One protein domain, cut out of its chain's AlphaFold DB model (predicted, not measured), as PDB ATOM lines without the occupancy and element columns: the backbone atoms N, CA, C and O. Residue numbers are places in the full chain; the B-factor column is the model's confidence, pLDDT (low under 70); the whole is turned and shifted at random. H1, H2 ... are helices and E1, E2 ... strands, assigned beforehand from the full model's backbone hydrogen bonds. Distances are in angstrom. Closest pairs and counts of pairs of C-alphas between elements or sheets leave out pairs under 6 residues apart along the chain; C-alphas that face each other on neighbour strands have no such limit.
ATOM      1  N   LEU A 571     -36.231  36.691  22.778       91.56
ATOM      2  CA  LEU A 571     -36.577  36.906  21.377       91.56
ATOM      3  C   LEU A 571     -35.371  37.512  20.659       91.56
ATOM      4  O   LEU A 571     -34.896  38.590  21.027       91.56
ATOM      5  N   MET A 572     -34.880  36.806  19.644       90.31
ATOM      6  CA  MET A 572     -33.659  37.152  18.910       90.31
ATOM      7  C   MET A 572     -33.916  37.192  17.391       90.31
ATOM      8  O   MET A 572     -34.772  36.447  16.909       90.31
ATOM      9  N   PRO A 573     -33.219  38.036  16.612       82.19
ATOM     10  CA  PRO A 573     -33.366  38.081  15.158       82.19
ATOM     11  C   PRO A 573     -32.998  36.755  14.477       82.19
ATOM     12  O   PRO A 573     -33.820  36.182  13.763       82.19
ATOM     13  N   THR A 574     -31.783  36.250  14.709       80.56
ATOM     14  CA  THR A 574     -31.202  35.139  13.936       80.56
ATOM     15  C   THR A 574     -31.263  33.790  14.655       80.56
ATOM     16  O   THR A 574     -31.337  33.703  15.882       80.56
ATOM     17  N   HIS A 575     -31.186  32.703  13.882       72.94
ATOM     18  CA  HIS A 575     -31.076  31.353  14.437       72.94
ATOM     19  C   HIS A 575     -29.741  31.114  15.170       72.94
ATOM     20  O   HIS A 575     -29.732  30.390  16.165       72.94
ATOM     21  N   ASP A 576     -28.651  31.766  14.759       79.75
ATOM     22  CA  ASP A 576     -27.337  31.612  15.396       79.75
ATOM     23  C   ASP A 576     -27.276  32.256  16.783       79.75
ATOM     24  O   ASP A 576     -26.673  31.696  17.698       79.75
ATOM     25  N   GLU A 577     -27.943  33.399  16.978       86.06
ATOM     26  CA  GLU A 577     -28.112  34.017  18.300       86.06
ATOM     27  C   GLU A 577     -28.895  33.088  19.237       86.06
ATOM     28  O   GLU A 577     -28.469  32.846  20.367       86.06
ATOM     29  N   VAL A 578     -29.983  32.484  18.741       83.25
ATOM     30  CA  VAL A 578     -30.789  31.506  19.490       83.25
ATOM     31  C   VAL A 578     -29.950  30.293  19.902       83.25
ATOM     32  O   VAL A 578     -29.940  29.927  21.079       83.25
ATOM     33  N   LEU A 579     -29.211  29.691  18.964       80.56
ATOM     34  CA  LEU A 579     -28.333  28.548  19.235       80.56
ATOM     35  C   LEU A 579     -27.194  28.918  20.197       80.56
ATOM     36  O   LEU A 579     -26.887  28.151  21.111       80.56
ATOM     37  N   SER A 580     -26.616  30.111  20.053       85.12
ATOM     38  CA  SER A 580     -25.574  30.626  20.950       85.12
ATOM     39  C   SER A 580     -26.094  30.810  22.374       85.12
ATOM     40  O   SER A 580     -25.445  30.368  23.324       85.12
ATOM     41  N   GLN A 581     -27.292  31.381  22.541       89.25
ATOM     42  CA  GLN A 581     -27.931  31.538  23.849       89.25
ATOM     43  C   GLN A 581     -28.287  30.185  24.470       89.25
ATOM     44  O   GLN A 581     -28.048  29.978  25.660       89.25
ATOM     45  N   HIS A 582     -28.793  29.234  23.673       87.00
ATOM     46  CA  HIS A 582     -29.053  27.866  24.135       87.00
ATOM     47  C   HIS A 582     -27.771  27.202  24.643       87.00
ATOM     48  O   HIS A 582     -27.759  26.685  25.757       87.00
ATOM     49  N   MET A 583     -26.681  27.257  23.872       85.31
ATOM     50  CA  MET A 583     -25.390  26.682  24.268       85.31
ATOM     51  C   MET A 583     -24.775  27.393  25.481       85.31
ATOM     52  O   MET A 583     -24.173  26.726  26.324       85.31
ATOM     53  N   LYS A 584     -24.943  28.716  25.618       88.88
ATOM     54  CA  LYS A 584     -24.507  29.474  26.802       88.88
ATOM     55  C   LYS A 584     -25.251  29.004  28.055       88.88
ATOM     56  O   LYS A 584     -24.611  28.571  29.011       88.88
ATOM     57  N   CYS A 585     -26.584  29.023  28.033       89.06
ATOM     58  CA  CYS A 585     -27.416  28.626  29.173       89.06
ATOM     59  C   CYS A 585     -27.208  27.150  29.551       89.06
ATOM     60  O   CYS A 585     -27.093  26.820  30.729       89.06
ATOM     61  N   PHE A 586     -27.080  26.269  28.554       86.12
ATOM     62  CA  PHE A 586     -26.820  24.844  28.753       86.12
ATOM     63  C   PHE A 586     -25.482  24.580  29.463       86.12
ATOM     64  O   PHE A 586     -25.438  23.797  30.409       86.12
ATOM     65  N   ARG A 587     -24.403  25.281  29.073       86.50
ATOM     66  CA  ARG A 587     -23.095  25.196  29.753       86.50
ATOM     67  C   ARG A 587     -23.154  25.740  31.183       86.50
ATOM     68  O   ARG A 587     -22.618  25.105  32.086       86.50
ATOM     69  N   LEU A 588     -23.830  26.873  31.402       86.81
ATOM     70  CA  LEU A 588     -23.984  27.484  32.733       86.81
ATOM     71  C   LEU A 588     -24.721  26.570  33.727       86.81
ATOM     72  O   LEU A 588     -24.365  26.531  34.901       86.81
ATOM     73  N   LEU A 589     -25.713  25.806  33.261       85.50
ATOM     74  CA  LEU A 589     -26.487  24.861  34.078       85.50
ATOM     75  C   LEU A 589     -25.855  23.465  34.188       85.50
ATOM     76  O   LEU A 589     -26.400  22.587  34.854       85.50
ATOM     77  N   SER A 590     -24.733  23.209  33.518       80.75
ATOM     78  CA  SER A 590     -24.052  21.907  33.539       80.75
ATOM     79  C   SER A 590     -22.522  22.050  33.470       80.75
ATOM     80  O   SER A 590     -21.886  21.460  32.592       80.75
ATOM     81  N   PRO A 591     -21.900  22.807  34.402       77.06
ATOM     82  CA  PRO A 591     -20.455  23.062  34.397       77.06
ATOM     83  C   PRO A 591     -19.624  21.791  34.629       77.06
ATOM     84  O   PRO A 591     -18.504  21.691  34.142       77.06
ATOM     85  N   ASN A 592     -20.195  20.799  35.320       76.75
ATOM     86  CA  ASN A 592     -19.561  19.512  35.622       76.75
ATOM     87  C   ASN A 592     -19.906  18.423  34.580       76.75
ATOM     88  O   ASN A 592     -19.778  17.234  34.864       76.75
ATOM     89  N   GLY A 593     -20.380  18.822  33.394       73.06
ATOM     90  CA  GLY A 593     -20.895  17.923  32.360       73.06
ATOM     91  C   GLY A 593     -22.412  17.711  32.431       73.06
ATOM     92  O   GLY A 593     -23.076  18.068  33.403       73.06
ATOM     93  N   HIS A 594     -22.958  17.136  31.361       79.56
ATOM     94  CA  HIS A 594     -24.389  16.904  31.147       79.56
ATOM     95  C   HIS A 594     -24.653  15.445  30.718       79.56
ATOM     96  O   HIS A 594     -23.728  14.769  30.259       79.56
ATOM     97  N   PRO A 595     -25.901  14.945  30.814       84.88
ATOM     98  CA  PRO A 595     -26.285  13.656  30.237       84.88
ATOM     99  C   PRO A 595     -25.950  13.529  28.735       84.88
ATOM    100  O   PRO A 595     -25.914  14.544  28.029       84.88
ATOM    101  N   PRO A 596     -25.755  12.303  28.211       87.56
ATOM    102  CA  PRO A 596     -25.726  12.059  26.770       87.56
ATOM    103  C   PRO A 596     -27.042  12.512  26.128       87.56
ATOM    104  O   PRO A 596     -28.110  12.163  26.619       87.56
ATOM    105  N   ALA A 597     -26.967  13.283  25.042       89.00
ATOM    106  CA  ALA A 597     -28.147  13.824  24.368       89.00
ATOM    107  C   ALA A 597     -29.034  12.721  23.756       89.00
ATOM    108  O   ALA A 597     -28.530  11.703  23.278       89.00
ATOM    109  N   PHE A 598     -30.352  12.949  23.696       89.44
ATOM    110  CA  PHE A 598     -31.282  12.006  23.070       89.44
ATOM    111  C   PHE A 598     -31.073  11.977  21.550       89.44
ATOM    112  O   PHE A 598     -31.406  12.938  20.850       89.44
ATOM    113  N   ALA A 599     -30.533  10.871  21.040       88.62
ATOM    114  CA  ALA A 599     -30.472  10.579  19.613       88.62
ATOM    115  C   ALA A 599     -31.819  10.029  19.115       88.62
ATOM    116  O   ALA A 599     -32.479   9.256  19.811       88.62
ATOM    117  N   CYS A 600     -32.221  10.415  17.907       86.56
ATOM    118  CA  CYS A 600     -33.411   9.872  17.264       86.56
ATOM    119  C   CYS A 600     -33.205   8.431  16.774       86.56
ATOM    120  O   CYS A 600     -32.109   8.057  16.357       86.56
ATOM    121  N   HIS A 601     -34.292   7.665  16.705       88.38
ATOM    122  CA  HIS A 601     -34.329   6.396  15.978       88.38
ATOM    123  C   HIS A 601     -35.311   6.501  14.806       88.38
ATOM    124  O   HIS A 601     -36.527   6.484  15.012       88.38
ATOM    125  N   ASP A 602     -34.778   6.607  13.589       88.75
ATOM    126  CA  ASP A 602     -35.565   6.604  12.353       88.75
ATOM    127  C   ASP A 602     -35.794   5.163  11.875       88.75
ATOM    128  O   ASP A 602     -34.898   4.321  11.967       88.75
ATOM    129  N   ARG A 603     -36.989   4.859  11.358       87.12
ATOM    130  CA  ARG A 603     -37.326   3.550  10.769       87.12
ATOM    131  C   ARG A 603     -38.527   3.636   9.819       87.12
ATOM    132  O   ARG A 603     -39.415   4.455  10.050       87.12
ATOM    133  N   PRO A 604     -38.640   2.763   8.805       87.38
ATOM    134  CA  PRO A 604     -39.903   2.559   8.101       87.38
ATOM    135  C   PRO A 604     -40.939   1.841   8.992       87.38
ATOM    136  O   PRO A 604     -40.601   1.125   9.943       87.38
ATOM    137  N   ALA A 605     -42.222   2.018   8.681       86.38
ATOM    138  CA  ALA A 605     -43.345   1.290   9.270       86.38
ATOM    139  C   ALA A 605     -44.530   1.200   8.293       86.38
ATOM    140  O   ALA A 605     -44.628   1.969   7.339       86.38
ATOM    141  N   LEU A 606     -45.472   0.293   8.560       86.00
ATOM    142  CA  LEU A 606     -46.778   0.314   7.895       86.00
ATOM    143  C   LEU A 606     -47.652   1.421   8.504       86.00
ATOM    144  O   LEU A 606     -47.667   1.598   9.723       86.00
ATOM    145  N   SER A 607     -48.406   2.130   7.665       82.50
ATOM    146  CA  SER A 607     -49.432   3.072   8.121       82.50
ATOM    147  C   SER A 607     -50.522   2.346   8.914       82.50
ATOM    148  O   SER A 607     -50.967   1.265   8.523       82.50
ATOM    149  N   LYS A 608     -51.001   2.973   9.993       81.12
ATOM    150  CA  LYS A 608     -52.127   2.480  10.807       81.12
ATOM    151  C   LYS A 608     -53.457   2.507  10.049       81.12
ATOM    152  O   LYS A 608     -54.327   1.696  10.341       81.12
ATOM    153  N   ASP A 609     -53.570   3.384   9.052       77.31
ATOM    154  CA  ASP A 609     -54.761   3.552   8.210       77.31
ATOM    155  C   ASP A 609     -54.723   2.672   6.939       77.31
ATOM    156  O   ASP A 609     -55.564   2.800   6.050       77.31
ATOM    157  N   ARG A 610     -53.725   1.782   6.815       76.19
ATOM    158  CA  ARG A 610     -53.602   0.828   5.702       76.19
ATOM    159  C   ARG A 610     -54.629  -0.298   5.858       76.19
ATOM    160  O   ARG A 610     -54.701  -0.917   6.916       76.19
ATOM    161  N   ASP A 611     -55.345  -0.630   4.780       74.88
ATOM    162  CA  ASP A 611     -56.233  -1.803   4.740       74.88
ATOM    163  C   ASP A 611     -55.459  -3.074   5.161       74.88
ATOM    164  O   ASP A 611     -54.438  -3.402   4.539       74.88
ATOM    165  N   PRO A 612     -55.901  -3.806   6.204       71.31
ATOM    166  CA  PRO A 612     -55.235  -5.027   6.651       71.31
ATOM    167  C   PRO A 612     -55.219  -6.139   5.588       71.31
ATOM    168  O   PRO A 612     -54.379  -7.032   5.680       71.31
ATOM    169  N   GLU A 622     -36.964  -0.880   2.140       60.38
ATOM    170  CA  GLU A 622     -37.155   0.571   2.103       60.38
ATOM    171  C   GLU A 622     -35.815   1.316   2.037       60.38
ATOM    172  O   GLU A 622     -35.014   1.201   2.967       60.38
ATOM    173  N   PRO A 623     -35.549   2.099   0.972       59.84
ATOM    174  CA  PRO A 623     -34.303   2.839   0.863       59.84
ATOM    175  C   PRO A 623     -34.273   3.959   1.908       59.84
ATOM    176  O   PRO A 623     -35.165   4.809   1.959       59.84
ATOM    177  N   GLU A 624     -33.209   3.987   2.710       65.69
ATOM    178  CA  GLU A 624     -32.975   4.989   3.756       65.69
ATOM    179  C   GLU A 624     -33.166   6.448   3.269       65.69
ATOM    180  O   GLU A 624     -33.822   7.210   3.984       65.69
ATOM    181  N   PRO A 625     -32.762   6.847   2.038       68.38
ATOM    182  CA  PRO A 625     -33.085   8.166   1.486       68.38
ATOM    183  C   PRO A 625     -34.580   8.515   1.418       68.38
ATOM    184  O   PRO A 625     -34.927   9.675   1.623       68.38
ATOM    185  N   ALA A 626     -35.483   7.558   1.176       68.06
ATOM    186  CA  ALA A 626     -36.925   7.828   1.118       68.06
ATOM    187  C   ALA A 626     -37.523   8.056   2.516       68.06
ATOM    188  O   ALA A 626     -38.373   8.931   2.696       68.06
ATOM    189  N   VAL A 627     -37.031   7.316   3.516       71.00
ATOM    190  CA  VAL A 627     -37.349   7.538   4.936       71.00
ATOM    191  C   VAL A 627     -36.795   8.897   5.381       71.00
ATOM    192  O   VAL A 627     -37.517   9.689   5.984       71.00
ATOM    193  N   HIS A 628     -35.552   9.217   5.011       72.06
ATOM    194  CA  HIS A 628     -34.913  10.497   5.315       72.06
ATOM    195  C   HIS A 628     -35.635  11.688   4.661       72.06
ATOM    196  O   HIS A 628     -35.833  12.714   5.308       72.06
ATOM    197  N   ALA A 629     -36.061  11.564   3.401       70.75
ATOM    198  CA  ALA A 629     -36.796  12.607   2.684       70.75
ATOM    199  C   ALA A 629     -38.184  12.859   3.295       70.75
ATOM    200  O   ALA A 629     -38.557  14.012   3.497       70.75
ATOM    201  N   ALA A 630     -38.921  11.805   3.664       69.56
ATOM    202  CA  ALA A 630     -40.205  11.939   4.357       69.56
ATOM    203  C   ALA A 630     -40.073  12.596   5.748       69.56
ATOM    204  O   ALA A 630     -41.020  13.214   6.229       69.56
ATOM    205  N   LEU A 631     -38.901  12.494   6.384       71.75
ATOM    206  CA  LEU A 631     -38.594  13.105   7.684       71.75
ATOM    207  C   LEU A 631     -37.862  14.455   7.585       71.75
ATOM    208  O   LEU A 631     -37.551  15.042   8.621       71.75
ATOM    209  N   ALA A 632     -37.613  14.989   6.384       68.25
ATOM    210  CA  ALA A 632     -36.870  16.240   6.206       68.25
ATOM    211  C   ALA A 632     -37.575  17.466   6.828       68.25
ATOM    212  O   ALA A 632     -36.908  18.377   7.313       68.25
ATOM    213  N   GLU A 633     -38.911  17.460   6.870       57.66
ATOM    214  CA  GLU A 633     -39.735  18.485   7.535       57.66
ATOM    215  C   GLU A 633     -40.138  18.093   8.975       57.66
ATOM    216  O   GLU A 633     -41.041  18.694   9.565       57.66
ATOM    217  N   CYS A 634     -39.506  17.073   9.575       67.31
ATOM    218  CA  CYS A 634     -39.860  16.640  10.926       67.31
ATOM    219  C   CYS A 634     -39.538  17.726  11.968       67.31
ATOM    220  O   CYS A 634     -38.443  18.279  12.030       67.31
ATOM    221  N   VAL A 635     -40.512  18.003  12.835       62.75
ATOM    222  CA  VAL A 635     -40.435  19.041  13.879       62.75
ATOM    223  C   VAL A 635     -39.507  18.641  15.043       62.75
ATOM    224  O   VAL A 635     -39.109  19.488  15.846       62.75
ATOM    225  N   ALA A 636     -39.164  17.356  15.152       72.50
ATOM    226  CA  ALA A 636     -38.247  16.827  16.152       72.50
ATOM    227  C   ALA A 636     -36.809  16.747  15.607       72.50
ATOM    228  O   ALA A 636     -36.572  16.419  14.449       72.50
ATOM    229  N   PHE A 637     -35.837  17.080  16.458       74.50
ATOM    230  CA  PHE A 637     -34.430  17.181  16.068       74.50
ATOM    231  C   PHE A 637     -33.721  15.828  16.191       74.50
ATOM    232  O   PHE A 637     -33.958  15.082  17.140       74.50
ATOM    233  N   ARG A 638     -32.765  15.547  15.294       79.25
ATOM    234  CA  ARG A 638     -31.970  14.303  15.327       79.25
ATOM    235  C   ARG A 638     -31.216  14.074  16.642       79.25
ATOM    236  O   ARG A 638     -31.030  12.931  17.047       79.25
ATOM    237  N   VAL A 639     -30.804  15.152  17.306       82.75
ATOM    238  CA  VAL A 639     -30.130  15.128  18.610       82.75
ATOM    239  C   VAL A 639     -30.739  16.217  19.491       82.75
ATOM    240  O   VAL A 639     -30.752  17.384  19.098       82.75
ATOM    241  N   VAL A 640     -31.232  15.853  20.679       87.75
ATOM    242  CA  VAL A 640     -31.794  16.794  21.662       87.75
ATOM    243  C   VAL A 640     -30.922  16.808  22.927       87.75
ATOM    244  O   VAL A 640     -30.998  15.868  23.723       87.75
ATOM    245  N   PRO A 641     -30.082  17.841  23.143       89.00
ATOM    246  CA  PRO A 641     -29.365  18.028  24.406       89.00
ATOM    247  C   PRO A 641     -30.326  18.410  25.542       89.00
ATOM    248  O   PRO A 641     -31.315  19.112  25.331       89.00
ATOM    249  N   HIS A 642     -30.036  17.944  26.758       91.81
ATOM    250  CA  HIS A 642     -30.887  18.137  27.935       91.81
ATOM    251  C   HIS A 642     -30.080  18.046  29.239       91.81
ATOM    252  O   HIS A 642     -29.055  17.373  29.307       91.81
ATOM    253  N   CYS A 643     -30.547  18.721  30.289       90.56
ATOM    254  CA  CYS A 643     -30.013  18.625  31.651       90.56
ATOM    255  C   CYS A 643     -31.124  18.934  32.673       90.56
ATOM    256  O   CYS A 643     -32.257  19.232  32.288       90.56
ATOM    257  N   LYS A 644     -30.858  18.789  33.976       91.44
ATOM    258  CA  LYS A 644     -31.813  19.181  35.031       91.44
ATOM    259  C   LYS A 644     -31.781  20.707  35.182       91.44
ATOM    260  O   LYS A 644     -30.709  21.295  35.182       91.44
ATOM    261  N   GLY A 645     -32.949  21.341  35.257       90.12
ATOM    262  CA  GLY A 645     -33.107  22.798  35.172       90.12
ATOM    263  C   GLY A 645     -33.208  23.353  33.742       90.12
ATOM    264  O   GLY A 645     -33.406  24.554  33.582       90.12
ATOM    265  N   ALA A 646     -33.110  22.522  32.695       91.44
ATOM    266  CA  ALA A 646     -33.185  23.002  31.315       91.44
ATOM    267  C   ALA A 646     -34.571  23.579  30.966       91.44
ATOM    268  O   ALA A 646     -35.583  22.895  31.146       91.44
ATOM    269  N   ARG A 647     -34.621  24.799  30.406       92.00
ATOM    270  CA  ARG A 647     -35.849  25.388  29.846       92.00
ATOM    271  C   ARG A 647     -36.106  24.810  28.460       92.00
ATOM    272  O   ARG A 647     -35.221  24.816  27.604       92.00
ATOM    273  N   VAL A 648     -37.313  24.296  28.244       91.94
ATOM    274  CA  VAL A 648     -37.685  23.516  27.058       91.94
ATOM    275  C   VAL A 648     -39.051  23.914  26.503       91.94
ATOM    276  O   VAL A 648     -39.940  24.345  27.238       91.94
ATOM    277  N   MET A 649     -39.226  23.749  25.193       88.38
ATOM    278  CA  MET A 649     -40.505  23.867  24.489       88.38
ATOM    279  C   MET A 649     -40.984  22.472  24.094       88.38
ATOM    280  O   MET A 649     -40.250  21.725  23.451       88.38
ATOM    281  N   TYR A 650     -42.220  22.135  24.449       87.31
ATOM    282  CA  TYR A 650     -42.892  20.908  24.038       87.31
ATOM    283  C   TYR A 650     -43.234  20.976  22.543       87.31
ATOM    284  O   TYR A 650     -43.825  21.951  22.081       87.31
ATOM    285  N   THR A 651     -42.861  19.954  21.773       82.31
ATOM    286  CA  THR A 651     -42.995  19.937  20.303       82.31
ATOM    287  C   THR A 651     -44.170  19.097  19.798       82.31
ATOM    288  O   THR A 651     -44.403  19.042  18.591       82.31
ATOM    289  N   SER A 652     -44.938  18.466  20.692       81.81
ATOM    290  CA  SER A 652     -46.007  17.520  20.345       81.81
ATOM    291  C   SER A 652     -47.399  17.989  20.780       81.81
ATOM    292  O   SER A 652     -47.555  18.778  21.704       81.81
ATOM    293  N   ASN A 653     -48.437  17.438  20.149       79.69
ATOM    294  CA  ASN A 653     -49.833  17.582  20.577       79.69
ATOM    295  C   ASN A 653     -50.377  16.325  21.290       79.69
ATOM    296  O   ASN A 653     -51.552  16.288  21.657       79.69
ATOM    297  N   ALA A 654     -49.541  15.303  21.528       78.81
ATOM    298  CA  ALA A 654     -49.948  14.023  22.121       78.81
ATOM    299  C   ALA A 654     -50.585  14.148  23.522       78.81
ATOM    300  O   ALA A 654     -51.375  13.294  23.915       78.81
ATOM    301  N   LYS A 655     -50.283  15.223  24.264       83.88
ATOM    302  CA  LYS A 655     -50.859  15.518  25.588       83.88
ATOM    303  C   LYS A 655     -51.836  16.704  25.601       83.88
ATOM    304  O   LYS A 655     -52.074  17.283  26.658       83.88
ATOM    305  N   LYS A 656     -52.492  17.014  24.472       81.31
ATOM    306  CA  LYS A 656     -53.486  18.108  24.369       81.31
ATOM    307  C   LYS A 656     -54.644  18.003  25.373       81.31
ATOM    308  O   LYS A 656     -55.200  19.021  25.768       81.31
ATOM    309  N   GLN A 657     -54.965  16.794  25.843       79.62
ATOM    310  CA  GLN A 657     -55.942  16.561  26.920       79.62
ATOM    311  C   GLN A 657     -55.528  17.162  28.280       79.62
ATOM    312  O   GLN A 657     -56.387  17.367  29.129       79.62
ATOM    313  N   LEU A 658     -54.239  17.463  28.478       79.19
ATOM    314  CA  LEU A 658     -53.690  18.151  29.654       79.19
ATOM    315  C   LEU A 658     -53.526  19.668  29.443       79.19
ATOM    316  O   LEU A 658     -52.889  20.323  30.256       79.19
ATOM    317  N   GLY A 659     -53.988  20.215  28.314       75.69
ATOM    318  CA  GLY A 659     -53.653  21.577  27.882       75.69
ATOM    319  C   GLY A 659     -52.261  21.725  27.246       75.69
ATOM    320  O   GLY A 659     -51.935  22.805  26.765       75.69
ATOM    321  N   LEU A 660     -51.456  20.654  27.181       80.75
ATOM    322  CA  LEU A 660     -50.112  20.681  26.590       80.75
ATOM    323  C   LEU A 660     -50.154  20.504  25.066       80.75
ATOM    324  O   LEU A 660     -50.628  19.486  24.557       80.75
ATOM    325  N   CYS A 661     -49.610  21.472  24.337       77.25
ATOM    326  CA  CYS A 661     -49.567  21.508  22.877       77.25
ATOM    327  C   CYS A 661     -48.162  21.849  22.361       77.25
ATOM    328  O   CYS A 661     -47.259  22.191  23.129       77.25
ATOM    329  N   HIS A 662     -47.981  21.783  21.040       71.19
ATOM    330  CA  HIS A 662     -46.781  22.319  20.407       71.19
ATOM    331  C   HIS A 662     -46.638  23.811  20.764       71.19
ATOM    332  O   HIS A 662     -47.526  24.605  20.457       71.19
ATOM    333  N   GLY A 663     -45.530  24.177  21.411       70.81
ATOM    334  CA  GLY A 663     -45.271  25.524  21.928       70.81
ATOM    335  C   GLY A 663     -45.360  25.663  23.454       70.81
ATOM    336  O   GLY A 663     -44.843  26.641  23.990       70.81
ATOM    337  N   SER A 664     -45.945  24.701  24.186       79.38
ATOM    338  CA  SER A 664     -46.000  24.756  25.658       79.38
ATOM    339  C   SER A 664     -44.590  24.743  26.265       79.38
ATOM    340  O   SER A 664     -43.826  23.804  26.048       79.38
ATOM    341  N   MET A 665     -44.239  25.770  27.041       86.19
ATOM    342  CA  MET A 665     -42.926  25.885  27.689       86.19
ATOM    343  C   MET A 665     -42.910  25.270  29.091       86.19
ATOM    344  O   MET A 665     -43.885  25.378  29.834       86.19
ATOM    345  N   GLY A 666     -41.778  24.684  29.473       90.25
ATOM    346  CA  GLY A 666     -41.557  24.137  30.809       90.25
ATOM    347  C   GLY A 666     -40.078  24.022  31.178       90.25
ATOM    348  O   GLY A 666     -39.193  24.401  30.410       90.25
ATOM    349  N   LEU A 667     -39.818  23.484  32.366       93.56
ATOM    350  CA  LEU A 667     -38.483  23.228  32.914       93.56
ATOM    351  C   LEU A 667     -38.311  21.726  33.162       93.56
ATOM    352  O   LEU A 667     -39.186  21.112  33.776       93.56
ATOM    353  N   ILE A 668     -37.198  21.117  32.742       94.81
ATOM    354  CA  ILE A 668     -36.882  19.733  33.131       94.81
ATOM    355  C   ILE A 668     -36.551  19.718  34.626       94.81
ATOM    356  O   ILE A 668     -35.467  20.126  35.042       94.81
ATOM    357  N   CYS A 669     -37.496  19.255  35.441       94.38
ATOM    358  CA  CYS A 669     -37.384  19.266  36.897       94.38
ATOM    359  C   CYS A 669     -36.739  17.991  37.455       94.38
ATOM    360  O   CYS A 669     -36.077  18.062  38.489       94.38
ATOM    361  N   ASP A 670     -36.878  16.846  36.779       94.56
ATOM    362  CA  ASP A 670     -36.249  15.595  37.208       94.56
ATOM    363  C   ASP A 670     -36.141  14.547  36.088       94.56
ATOM    364  O   ASP A 670     -36.578  14.788  34.960       94.56
ATOM    365  N   TYR A 671     -35.584  13.377  36.407       94.44
ATOM    366  CA  TYR A 671     -35.560  12.196  35.540       94.44
ATOM    367  C   TYR A 671     -36.042  10.962  36.313       94.44
ATOM    368  O   TYR A 671     -35.700  10.778  37.479       94.44
ATOM    369  N   LEU A 672     -36.811  10.088  35.661       93.31
ATOM    370  CA  LEU A 672     -37.110   8.760  36.200       93.31
ATOM    371  C   LEU A 672     -35.840   7.884  36.212       93.31
ATOM    372  O   LEU A 672     -34.952   8.102  35.386       93.31
ATOM    373  N   PRO A 673     -35.781   6.810  37.028       91.94
ATOM    374  CA  PRO A 673     -34.687   5.827  36.986       91.94
ATOM    375  C   PRO A 673     -34.465   5.166  35.612       91.94
ATOM    376  O   PRO A 673     -33.410   4.597  35.362       91.94
ATOM    377  N   THR A 674     -35.448   5.249  34.712       90.94
ATOM    378  CA  THR A 674     -35.388   4.797  33.312       90.94
ATOM    379  C   THR A 674     -34.800   5.833  32.342       90.94
ATOM    380  O   THR A 674     -34.818   5.613  31.134       90.94
ATOM    381  N   GLY A 675     -34.336   6.989  32.830       90.69
ATOM    382  CA  GLY A 675     -33.829   8.101  32.016       90.69
ATOM    383  C   GLY A 675     -34.909   8.993  31.388       90.69
ATOM    384  O   GLY A 675     -34.581   9.976  30.728       90.69
ATOM    385  N   VAL A 676     -36.199   8.697  31.594       94.62
ATOM    386  CA  VAL A 676     -37.306   9.518  31.071       94.62
ATOM    387  C   VAL A 676     -37.349  10.876  31.792       94.62
ATOM    388  O   VAL A 676     -37.465  10.892  33.019       94.62
ATOM    389  N   PRO A 677     -37.302  12.014  31.075       96.00
ATOM    390  CA  PRO A 677     -37.342  13.339  31.684       96.00
ATOM    391  C   PRO A 677     -38.749  13.689  32.186       96.00
ATOM    392  O   PRO A 677     -39.757  13.370  31.550       96.00
ATOM    393  N   VAL A 678     -38.810  14.408  33.305       96.19
ATOM    394  CA  VAL A 678     -40.029  14.983  33.883       96.19
ATOM    395  C   VAL A 678     -39.986  16.497  33.703       96.19
ATOM    396  O   VAL A 678     -39.093  17.171  34.223       96.19
ATOM    397  N   ILE A 679     -40.962  17.048  32.981       96.06
ATOM    398  CA  ILE A 679     -41.064  18.487  32.710       96.06
ATOM    399  C   ILE A 679     -42.151  19.100  33.594       96.06
ATOM    400  O   ILE A 679     -43.279  18.612  33.638       96.06
ATOM    401  N   HIS A 680     -41.800  20.182  34.284       94.69
ATOM    402  CA  HIS A 680     -42.712  21.053  35.012       94.69
ATOM    403  C   HIS A 680     -43.224  22.153  34.075       94.69
ATOM    404  O   HIS A 680     -42.429  22.922  33.527       94.69
ATOM    405  N   PHE A 681     -44.539  22.220  33.891       89.81
ATOM    406  CA  PHE A 681     -45.237  23.215  33.079       89.81
ATOM    407  C   PHE A 681     -46.005  24.177  33.989       89.81
ATOM    408  O   PHE A 681     -46.773  23.740  34.848       89.81
ATOM    409  N   VAL A 682     -45.802  25.477  33.778       80.19
ATOM    410  CA  VAL A 682     -46.418  26.575  34.543       80.19
ATOM    411  C   VAL A 682     -47.598  27.151  33.751       80.19
ATOM    412  O   VAL A 682     -47.599  27.099  32.522       80.19
ATOM    413  N   ASN A 683     -48.595  27.703  34.446       72.06
ATOM    414  CA  ASN A 683     -49.866  28.192  33.893       72.06
ATOM    415  C   ASN A 683     -50.706  27.091  33.215       72.06
ATOM    416  O   ASN A 683     -51.453  27.348  32.273       72.06
ATOM    417  N   VAL A 684     -50.598  25.858  33.723       76.19
ATOM    418  CA  VAL A 684     -51.365  24.691  33.272       76.19
ATOM    419  C   VAL A 684     -51.965  23.994  34.492       76.19
ATOM    420  O   VAL A 684     -51.278  23.258  35.194       76.19
ATOM    421  N   SER A 685     -53.248  24.238  34.755       78.12
ATOM    422  CA  SER A 685     -54.016  23.560  35.808       78.12
ATOM    423  C   SER A 685     -54.414  22.142  35.382       78.12
ATOM    424  O   SER A 685     -54.730  21.908  34.214       78.12
ATOM    425  N   LEU A 686     -54.473  21.199  36.328       77.81
ATOM    426  CA  LEU A 686     -54.989  19.850  36.070       77.81
ATOM    427  C   LEU A 686     -56.496  19.900  35.720       77.81
ATOM    428  O   LEU A 686     -57.278  20.376  36.544       77.81
ATOM    429  N   PRO A 687     -56.948  19.400  34.550       75.31
ATOM    430  CA  PRO A 687     -58.371  19.399  34.214       75.31
ATOM    431  C   PRO A 687     -59.165  18.438  35.110       75.31
ATOM    432  O   PRO A 687     -58.740  17.304  35.313       75.31
ATOM    433  N   GLU A 688     -60.363  18.837  35.557       66.19
ATOM    434  CA  GLU A 688     -61.203  18.119  36.545       66.19
ATOM    435  C   GLU A 688     -61.440  16.620  36.264       66.19
ATOM    436  O   GLU A 688     -61.722  15.837  37.169       66.19
ATOM    437  N   ARG A 689     -61.362  16.211  34.992       64.94
ATOM    438  CA  ARG A 689     -61.610  14.833  34.535       64.94
ATOM    439  C   ARG A 689     -60.352  13.958  34.497       64.94
ATOM    440  O   ARG A 689     -60.457  12.765  34.215       64.94
ATOM    441  N   VAL A 690     -59.174  14.523  34.757       72.25
ATOM    442  CA  VAL A 690     -57.877  13.838  34.703       72.25
ATOM    443  C   VAL A 690     -57.395  13.544  36.122       72.25
ATOM    444  O   VAL A 690     -57.376  14.419  36.981       72.25
ATOM    445  N   ARG A 691     -56.993  12.296  36.383       71.19
ATOM    446  CA  ARG A 691     -56.459  11.875  37.687       71.19
ATOM    447  C   ARG A 691     -54.932  11.960  37.701       71.19
ATOM    448  O   ARG A 691     -54.285  11.707  36.689       71.19
ATOM    449  N   LEU A 692     -54.359  12.230  38.873       67.69
ATOM    450  CA  LEU A 692     -52.932  12.009  39.130       67.69
ATOM    451  C   LEU A 692     -52.537  10.568  38.752       67.69
ATOM    452  O   LEU A 692     -53.353   9.648  38.864       67.69
ATOM    453  N   ASN A 693     -51.296  10.378  38.297       68.81
ATOM    454  CA  ASN A 693     -50.765   9.132  37.727       68.81
ATOM    455  C   ASN A 693     -51.419   8.655  36.408       68.81
ATOM    456  O   ASN A 693     -51.033   7.603  35.901       68.81
ATOM    457  N   SER A 694     -52.359   9.398  35.802       74.38
ATOM    458  CA  SER A 694     -52.757   9.171  34.403       74.38
ATOM    459  C   SER A 694     -51.985  10.090  33.446       74.38
ATOM    460  O   SER A 694     -51.432  11.110  33.855       74.38
ATOM    461  N   LEU A 695     -51.883   9.699  32.167       78.88
ATOM    462  CA  LEU A 695     -51.217  10.465  31.094       78.88
ATOM    463  C   LEU A 695     -49.757  10.904  31.391       78.88
ATOM    464  O   LEU A 695     -49.240  11.819  30.749       78.88
ATOM    465  N   GLY A 696     -49.079  10.235  32.333       85.50
ATOM    466  CA  GLY A 696     -47.715  10.554  32.773       85.50
ATOM    467  C   GLY A 696     -47.613  11.701  33.789       85.50
ATOM    468  O   GLY A 696     -46.526  12.242  33.971       85.50
ATOM    469  N   ILE A 697     -48.709  12.125  34.430       89.75
ATOM    470  CA  ILE A 697     -48.674  13.180  35.457       89.75
ATOM    471  C   ILE A 697     -48.067  12.639  36.758       89.75
ATOM    472  O   ILE A 697     -48.644  11.750  37.385       89.75
ATOM    473  N   ARG A 698     -46.948  13.233  37.191       89.69
ATOM    474  CA  ARG A 698     -46.272  12.960  38.474       89.69
ATOM    475  C   ARG A 698     -46.923  13.688  39.646       89.69
ATOM    476  O   ARG A 698     -47.102  13.118  40.716       89.69
ATOM    477  N   ALA A 699     -47.212  14.969  39.441       88.31
ATOM    478  CA  ALA A 699     -47.707  15.899  40.445       88.31
ATOM    479  C   ALA A 699     -48.415  17.070  39.753       88.31
ATOM    480  O   ALA A 699     -48.159  17.353  38.579       88.31
ATOM    481  N   ALA A 700     -49.286  17.756  40.485       89.06
ATOM    482  CA  ALA A 700     -49.986  18.947  40.024       89.06
ATOM    483  C   ALA A 700     -50.276  19.885  41.201       89.06
ATOM    484  O   ALA A 700     -50.391  19.432  42.342       89.06
ATOM    485  N   GLY A 701     -50.447  21.165  40.893       85.31
ATOM    486  CA  GLY A 701     -51.046  22.170  41.764       85.31
ATOM    487  C   GLY A 701     -52.045  23.022  40.980       85.31
ATOM    488  O   GLY A 701     -52.317  22.758  39.808       85.31
ATOM    489  N   ASP A 702     -52.570  24.070  41.612       77.81
ATOM    490  CA  ASP A 702     -53.676  24.874  41.064       77.81
ATOM    491  C   ASP A 702     -53.359  25.532  39.707       77.81
ATOM    492  O   ASP A 702     -54.264  25.795  38.915       77.81
ATOM    493  N   SER A 703     -52.078  25.777  39.415       79.25
ATOM    494  CA  SER A 703     -51.591  26.463  38.208       79.25
ATOM    495  C   SER A 703     -50.419  25.764  37.501       79.25
ATOM    496  O   SER A 703     -49.816  26.353  36.602       79.25
ATOM    497  N   TRP A 704     -50.069  24.529  37.874       88.12
ATOM    498  CA  TRP A 704     -48.927  23.812  37.287       88.12
ATOM    499  C   TRP A 704     -49.103  22.289  37.270       88.12
ATOM    500  O   TRP A 704     -49.770  21.714  38.133       88.12
ATOM    501  N   ILE A 705     -48.411  21.618  36.342       91.69
ATOM    502  CA  ILE A 705     -48.305  20.149  36.281       91.69
ATOM    503  C   ILE A 705     -46.862  19.688  36.043       91.69
ATOM    504  O   ILE A 705     -46.094  20.336  35.334       91.69
ATOM    505  N   GLN A 706     -46.485  18.545  36.615       94.12
ATOM    506  CA  GLN A 706     -45.247  17.821  36.308       94.12
ATOM    507  C   GLN A 706     -45.575  16.555  35.520       94.12
ATOM    508  O   GLN A 706     -46.377  15.734  35.971       94.12
ATOM    509  N   VAL A 707     -44.954  16.385  34.352       94.50
ATOM    510  CA  VAL A 707     -45.332  15.349  33.382       94.50
ATOM    511  C   VAL A 707     -44.110  14.625  32.816       94.50
ATOM    512  O   VAL A 707     -43.156  15.246  32.350       94.50
ATOM    513  N   GLU A 708     -44.167  13.294  32.817       94.94
ATOM    514  CA  GLU A 708     -43.207  12.389  32.179       94.94
ATOM    515  C   GLU A 708     -43.245  12.554  30.653       94.94
ATOM    516  O   GLU A 708     -44.297  12.402  30.021       94.94
ATOM    517  N   CYS A 709     -42.104  12.836  30.028       94.75
ATOM    518  CA  CYS A 709     -41.983  13.086  28.589       94.75
ATOM    519  C   CYS A 709     -41.028  12.084  27.914       94.75
ATOM    520  O   CYS A 709     -39.940  12.468  27.484       94.75
ATOM    521  N   PRO A 710     -41.425  10.797  27.806       94.69
ATOM    522  CA  PRO A 710     -40.649   9.776  27.104       94.69
ATOM    523  C   PRO A 710     -40.581  10.055  25.598       94.69
ATOM    524  O   PRO A 710     -41.382  10.826  25.065       94.69
ATOM    525  N   MET A 711     -39.661   9.375  24.906       94.12
ATOM    526  CA  MET A 711     -39.618   9.362  23.440       94.12
ATOM    527  C   MET A 711     -40.954   8.898  22.850       94.12
ATOM    528  O   MET A 711     -41.476   7.847  23.232       94.12
ATOM    529  N   ILE A 712     -41.472   9.664  21.893       92.31
ATOM    530  CA  ILE A 712     -42.668   9.339  21.111       92.31
ATOM    531  C   ILE A 712     -42.291   9.099  19.650       92.31
ATOM    532  O   ILE A 712     -41.185   9.423  19.224       92.31
ATOM    533  N   GLU A 713     -43.221   8.538  18.887       92.06
ATOM    534  CA  GLU A 713     -43.068   8.315  17.451       92.06
ATOM    535  C   GLU A 713     -43.785   9.431  16.674       92.06
ATOM    536  O   GLU A 713     -44.967   9.697  16.895       92.06
ATOM    537  N   PHE A 714     -43.043  10.111  15.799       85.25
ATOM    538  CA  PHE A 714     -43.544  11.071  14.818       85.25
ATOM    539  C   PHE A 714     -43.631  10.354  13.465       85.25
ATOM    540  O   PHE A 714     -42.663   9.721  13.047       85.25
ATOM    541  N   GLU A 715     -44.776  10.438  12.788       86.81
ATOM    542  CA  GLU A 715     -45.065   9.688  11.557       86.81
ATOM    543  C   GLU A 715     -45.259  10.626  10.361       86.81
ATOM    544  O   GLU A 715     -46.021  11.590  10.444       86.81
ATOM    545  N   ALA A 716     -44.598  10.318   9.242       81.38
ATOM    546  CA  ALA A 716     -44.739  11.018   7.963       81.38
ATOM    547  C   ALA A 716     -44.971  10.011   6.816       81.38
ATOM    548  O   ALA A 716     -44.307   8.975   6.780       81.38
ATOM    549  N   PRO A 717     -45.898  10.255   5.872       79.31
ATOM    550  CA  PRO A 717     -46.184   9.315   4.787       79.31
ATOM    551  C   PRO A 717     -45.035   9.246   3.771       79.31
ATOM    552  O   PRO A 717     -44.581  10.270   3.261       79.31
ATOM    553  N   VAL A 718     -44.604   8.033   3.413       78.31
ATOM    554  CA  VAL A 718     -43.600   7.826   2.356       78.31
ATOM    555  C   VAL A 718     -44.300   7.924   1.002       78.31
ATOM    556  O   VAL A 718     -44.920   6.973   0.531       78.31
ATOM    557  N   LEU A 719     -44.229   9.101   0.373       75.69
ATOM    558  CA  LEU A 719     -45.009   9.429  -0.831       75.69
ATOM    559  C   LEU A 719     -44.746   8.501  -2.033       75.69
ATOM    560  O   LEU A 719     -45.610   8.377  -2.899       75.69
ATOM    561  N   SER A 720     -43.592   7.831  -2.085       73.12
ATOM    562  CA  SER A 720     -43.255   6.844  -3.121       73.12
ATOM    563  C   SER A 720     -43.922   5.473  -2.931       73.12
ATOM    564  O   SER A 720     -43.984   4.705  -3.890       73.12
ATOM    565  N   LYS A 721     -44.444   5.152  -1.736       71.56
ATOM    566  CA  LYS A 721     -45.096   3.866  -1.421       71.56
ATOM    567  C   LYS A 721     -46.332   4.055  -0.522       71.56
ATOM    568  O   LYS A 721     -46.214   4.077   0.707       71.56
ATOM    569  N   PRO A 722     -47.543   4.137  -1.106       74.38
ATOM    570  CA  PRO A 722     -48.791   4.212  -0.350       74.38
ATOM    571  C   PRO A 722     -48.922   3.088   0.689       74.38
ATOM    572  O   PRO A 722     -48.742   1.912   0.383       74.38
ATOM    573  N   GLY A 723     -49.257   3.458   1.927       76.44
ATOM    574  CA  GLY A 723     -49.358   2.524   3.053       76.44
ATOM    575  C   GLY A 723     -48.069   2.342   3.866       76.44
ATOM    576  O   GLY A 723     -48.122   1.644   4.879       76.44
ATOM    577  N   VAL A 724     -46.959   2.989   3.493       82.12
ATOM    578  CA  VAL A 724     -45.727   3.086   4.300       82.12
ATOM    579  C   VAL A 724     -45.625   4.476   4.942       82.12
ATOM    580  O   VAL A 724     -45.946   5.492   4.321       82.12
ATOM    581  N   VAL A 725     -45.164   4.527   6.191       85.25
ATOM    582  CA  VAL A 725     -44.791   5.762   6.896       85.25
ATOM    583  C   VAL A 725     -43.340   5.683   7.363       85.25
ATOM    584  O   VAL A 725     -42.856   4.625   7.765       85.25
ATOM    585  N   ALA A 726     -42.649   6.814   7.326       86.44
ATOM    586  CA  ALA A 726     -41.394   7.013   8.020       86.44
ATOM    587  C   ALA A 726     -41.706   7.382   9.474       86.44
ATOM    588  O   ALA A 726     -42.523   8.268   9.737       86.44
ATOM    589  N   VAL A 727     -41.069   6.688  10.411       89.38
ATOM    590  CA  VAL A 727     -41.197   6.911  11.849       89.38
ATOM    591  C   VAL A 727     -39.899   7.508  12.364       89.38
ATOM    592  O   VAL A 727     -38.856   6.866  12.287       89.38
ATOM    593  N   HIS A 728     -39.983   8.698  12.945       89.25
ATOM    594  CA  HIS A 728     -38.912   9.326  13.711       89.25
ATOM    595  C   HIS A 728     -39.241   9.209  15.198       89.25
ATOM    596  O   HIS A 728     -40.212   9.804  15.673       89.25
ATOM    597  N   LYS A 729     -38.465   8.429  15.952       93.31
ATOM    598  CA  LYS A 729     -38.674   8.255  17.394       93.31
ATOM    599  C   LYS A 729     -37.727   9.151  18.187       93.31
ATOM    600  O   LYS A 729     -36.516   8.953  18.136       93.31
ATOM    601  N   GLN A 730     -38.281  10.118  18.920       93.31
ATOM    602  CA  GLN A 730     -37.524  11.154  19.632       93.31
ATOM    603  C   GLN A 730     -38.333  11.744  20.802       93.31
ATOM    604  O   GLN A 730     -39.556  11.590  20.879       93.31
ATOM    605  N   VAL A 731     -37.669  12.413  21.747       94.06
ATOM    606  CA  VAL A 731     -38.335  13.131  22.842       94.06
ATOM    607  C   VAL A 731     -39.187  14.308  22.329       94.06
ATOM    608  O   VAL A 731     -38.782  15.021  21.412       94.06
ATOM    609  N   PRO A 732     -40.375  14.553  22.914       92.62
ATOM    610  CA  PRO A 732     -41.330  15.556  22.437       92.62
ATOM    611  C   PRO A 732     -41.002  16.988  22.895       92.62
ATOM    612  O   PRO A 732     -41.907  17.730  23.278       92.62
ATOM    613  N   PHE A 733     -39.729  17.385  22.919       92.38
ATOM    614  CA  PHE A 733     -39.316  18.738  23.302       92.38
ATOM    615  C   PHE A 733     -37.952  19.135  22.716       92.38
ATOM    616  O   PHE A 733     -37.186  18.290  22.260       92.38
ATOM    617  N   VAL A 734     -37.647  20.432  22.771       89.50
ATOM    618  CA  VAL A 734     -36.345  21.039  22.430       89.50
ATOM    619  C   VAL A 734     -35.956  22.088  23.476       89.50
ATOM    620  O   VAL A 734     -36.825  22.563  24.208       89.50
ATOM    621  N   LEU A 735     -34.678  22.478  23.545       89.62
ATOM    622  CA  LEU A 735     -34.233  23.614  24.369       89.62
ATOM    623  C   LEU A 735     -34.959  24.914  23.965       89.62
ATOM    624  O   LEU A 735     -35.275  25.121  22.794       89.62
ATOM    625  N   CYS A 736     -35.253  25.782  24.938       90.25
ATOM    626  CA  CYS A 736     -36.036  27.005  24.730       90.25
ATOM    627  C   CYS A 736     -35.702  28.113  25.749       90.25
ATOM    628  O   CYS A 736     -36.566  28.598  26.483       90.25
ATOM    629  N   TRP A 737     -34.435  28.531  25.792       92.12
ATOM    630  CA  TRP A 737     -34.054  29.815  26.408       92.12
ATOM    631  C   TRP A 737     -34.289  30.999  25.475       92.12
ATOM    632  O   TRP A 737     -34.604  32.093  25.926       92.12
ATOM    633  N   ALA A 738     -34.177  30.758  24.170       90.38
ATOM    634  CA  ALA A 738     -34.403  31.740  23.122       90.38
ATOM    635  C   ALA A 738     -35.244  31.149  21.983       90.38
ATOM    636  O   ALA A 738     -35.198  29.939  21.741       90.38
ATOM    637  N   ILE A 739     -35.956  32.004  21.253       83.75
ATOM    638  CA  ILE A 739     -36.577  31.709  19.956       83.75
ATOM    639  C   ILE A 739     -36.339  32.873  18.989       83.75
ATOM    640  O   ILE A 739     -36.067  33.999  19.410       83.75
ATOM    641  N   THR A 740     -36.461  32.615  17.685       79.06
ATOM    642  CA  THR A 740     -36.412  33.700  16.704       79.06
ATOM    643  C   THR A 740     -37.676  34.554  16.786       79.06
ATOM    644  O   THR A 740     -38.767  34.034  17.040       79.06
ATOM    645  N   ILE A 741     -37.559  35.859  16.523       77.38
ATOM    646  CA  ILE A 741     -38.699  36.794  16.513       77.38
ATOM    647  C   ILE A 741     -39.800  36.291  15.559       77.38
ATOM    648  O   ILE A 741     -40.979  36.335  15.905       77.38
ATOM    649  N   HIS A 742     -39.433  35.677  14.431       66.50
ATOM    650  CA  HIS A 742     -40.356  34.999  13.510       66.50
ATOM    651  C   HIS A 742     -41.180  33.892  14.182       66.50
ATOM    652  O   HIS A 742     -42.405  33.889  14.088       66.50
ATOM    653  N   ARG A 743     -40.534  32.988  14.932       63.47
ATOM    654  CA  ARG A 743     -41.227  31.919  15.677       63.47
ATOM    655  C   ARG A 743     -42.080  32.443  16.838       63.47
ATOM    656  O   ARG A 743     -42.895  31.693  17.363       63.47
ATOM    657  N   SER A 744     -41.932  33.714  17.215       65.44
ATOM    658  CA  SER A 744     -42.771  34.363  18.226       65.44
ATOM    659  C   SER A 744     -44.045  35.018  17.675       65.44
ATOM    660  O   SER A 744     -44.927  35.339  18.462       65.44
ATOM    661  N   GLN A 745     -44.195  35.203  16.355       52.44
ATOM    662  CA  GLN A 745     -45.275  36.021  15.764       52.44
ATOM    663  C   GLN A 745     -46.705  35.551  16.105       52.44
ATOM    664  O   GLN A 745     -47.625  36.368  16.158       52.44
ATOM    665  N   SER A 746     -46.899  34.257  16.371       47.00
ATOM    666  CA  SER A 746     -48.170  33.659  16.812       47.00
ATOM    667  C   SER A 746     -48.298  33.501  18.335       47.00
ATOM    668  O   SER A 746     -49.321  33.013  18.816       47.00
ATOM    669  N   LEU A 747     -47.274  33.895  19.097       52.69
ATOM    670  CA  LEU A 747     -47.226  33.796  20.554       52.69
ATOM    671  C   LEU A 747     -47.634  35.110  21.225       52.69
ATOM    672  O   LEU A 747     -47.417  36.205  20.699       52.69
ATOM    673  N   THR A 748     -48.149  34.960  22.441       51.97
ATOM    674  CA  THR A 748     -48.373  36.018  23.427       51.97
ATOM    675  C   THR A 748     -47.607  35.615  24.681       51.97
ATOM    676  O   THR A 748     -47.723  34.472  25.129       51.97
ATOM    677  N   LEU A 749     -46.785  36.515  25.208       61.12
ATOM    678  CA  LEU A 749     -45.831  36.246  26.277       61.12
ATOM    679  C   LEU A 749     -46.154  37.125  27.484       61.12
ATOM    680  O   LEU A 749     -46.383  38.321  27.346       61.12
TER     681      LEU A 749
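This is residues 571 to 612 and 622 to 749 of the 805 residues of the protein "AAA domain-containing protein" of Porphyra umbilicalis (UniProt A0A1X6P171). A strongly twisted six-stranded sheet makes the main body, and a smaller three-stranded sheet, E1 E8 E7, extends from it as an arm with H2 across it. H1 packs on E10 near the E9 edge of the larger sheet. The 170 printed residues have three named helices and ten named strands, in the order H1 E1 H2 E2 E3 E4 E5 E6 E7 E8 E9 E10 H3; both sheets are antiparallel, ordered E5 E6 E4 E3 E2 E9 and E1 E8 E7. The class is mixed, helices and strands, with under half of the residues in named elements. The whole is compact, with a radius of gyration of the C-alphas of 17.4 A and spans of 46 by 43 by 36 A.

Start at residues 571 to 572, which pair, parallel, with residues 739 to 740 of E10, residues 738 to 740; E10 pairs with no named strand. Next comes H1, residues 575 to 588; its closest C-alphas to E10 are those of Val 578 and Ala 738, 5.1 A apart. Look then at E1, residues 601 to 606, antiparallel to E8, residues 724 to 730, with N 603 and O 727 2.9 A apart. E8 and E7, residues 712 to 717, form a hairpin, with N 714 and O 728 2.9 A apart. H2, residues 624 to 630, is on this sheet at a height over the sheet of 8.7 A, only just over E8 with 3 of its 7 C-alphas, and runs across the strands at 89 degrees to E8 on the local plane; the C-alphas of Val 627 and Ala 726 are closest, 5.1 A apart. In the larger sheet, E2, residues 647 to 650, E3, residues 665 to 671, and E4, residues 677 to 682, form a meander, each strand the antiparallel neighbour of the one before; look for N 648 and O 666 at 2.9 A, and N 680 and O 667 at 2.8 A. E5, residues 697 to 701, and E6, residues 704 to 708, form a hairpin, with N 698 and O 706 2.8 A apart, and N 681 of E4 is 2.8 A from O 705 of E6. E8 runs on into E9, residues 733 to 735, at 47 degrees; N 649 of E2 and O 734 of E9 are 2.9 A apart. H1 only grazes this sheet, with its residues 578 to 586. In H1 and H2 every O i to N i+4 pair is within hydrogen-bond range; H3, residues 741 to 744, is too short for such a pair and meets E10 only through their link.

Find C-alpha 575 at (-31.076, 31.353, 14.437); from there H1 runs 20.0 A. E8 is 19.2 A long, E3 17.4 A and E7 16.7 A. H3 ends at C-alpha 744, (-42.771, 34.363, 18.226).

The C-alphas farthest apart, of Pro 591 and Asp 611, are 52.7 A apart. Residues 613 to 621 are not printed, and C-alphas 612 and 622 are 19.5 A apart across the cut. The long links are H1 to E1, H2 to E2, E2 to E3 and E4 to E5. Mean pLDDT of the printed part is 81.8, and 22 residues are under 70, among them 622 to 626 and 742 to 749.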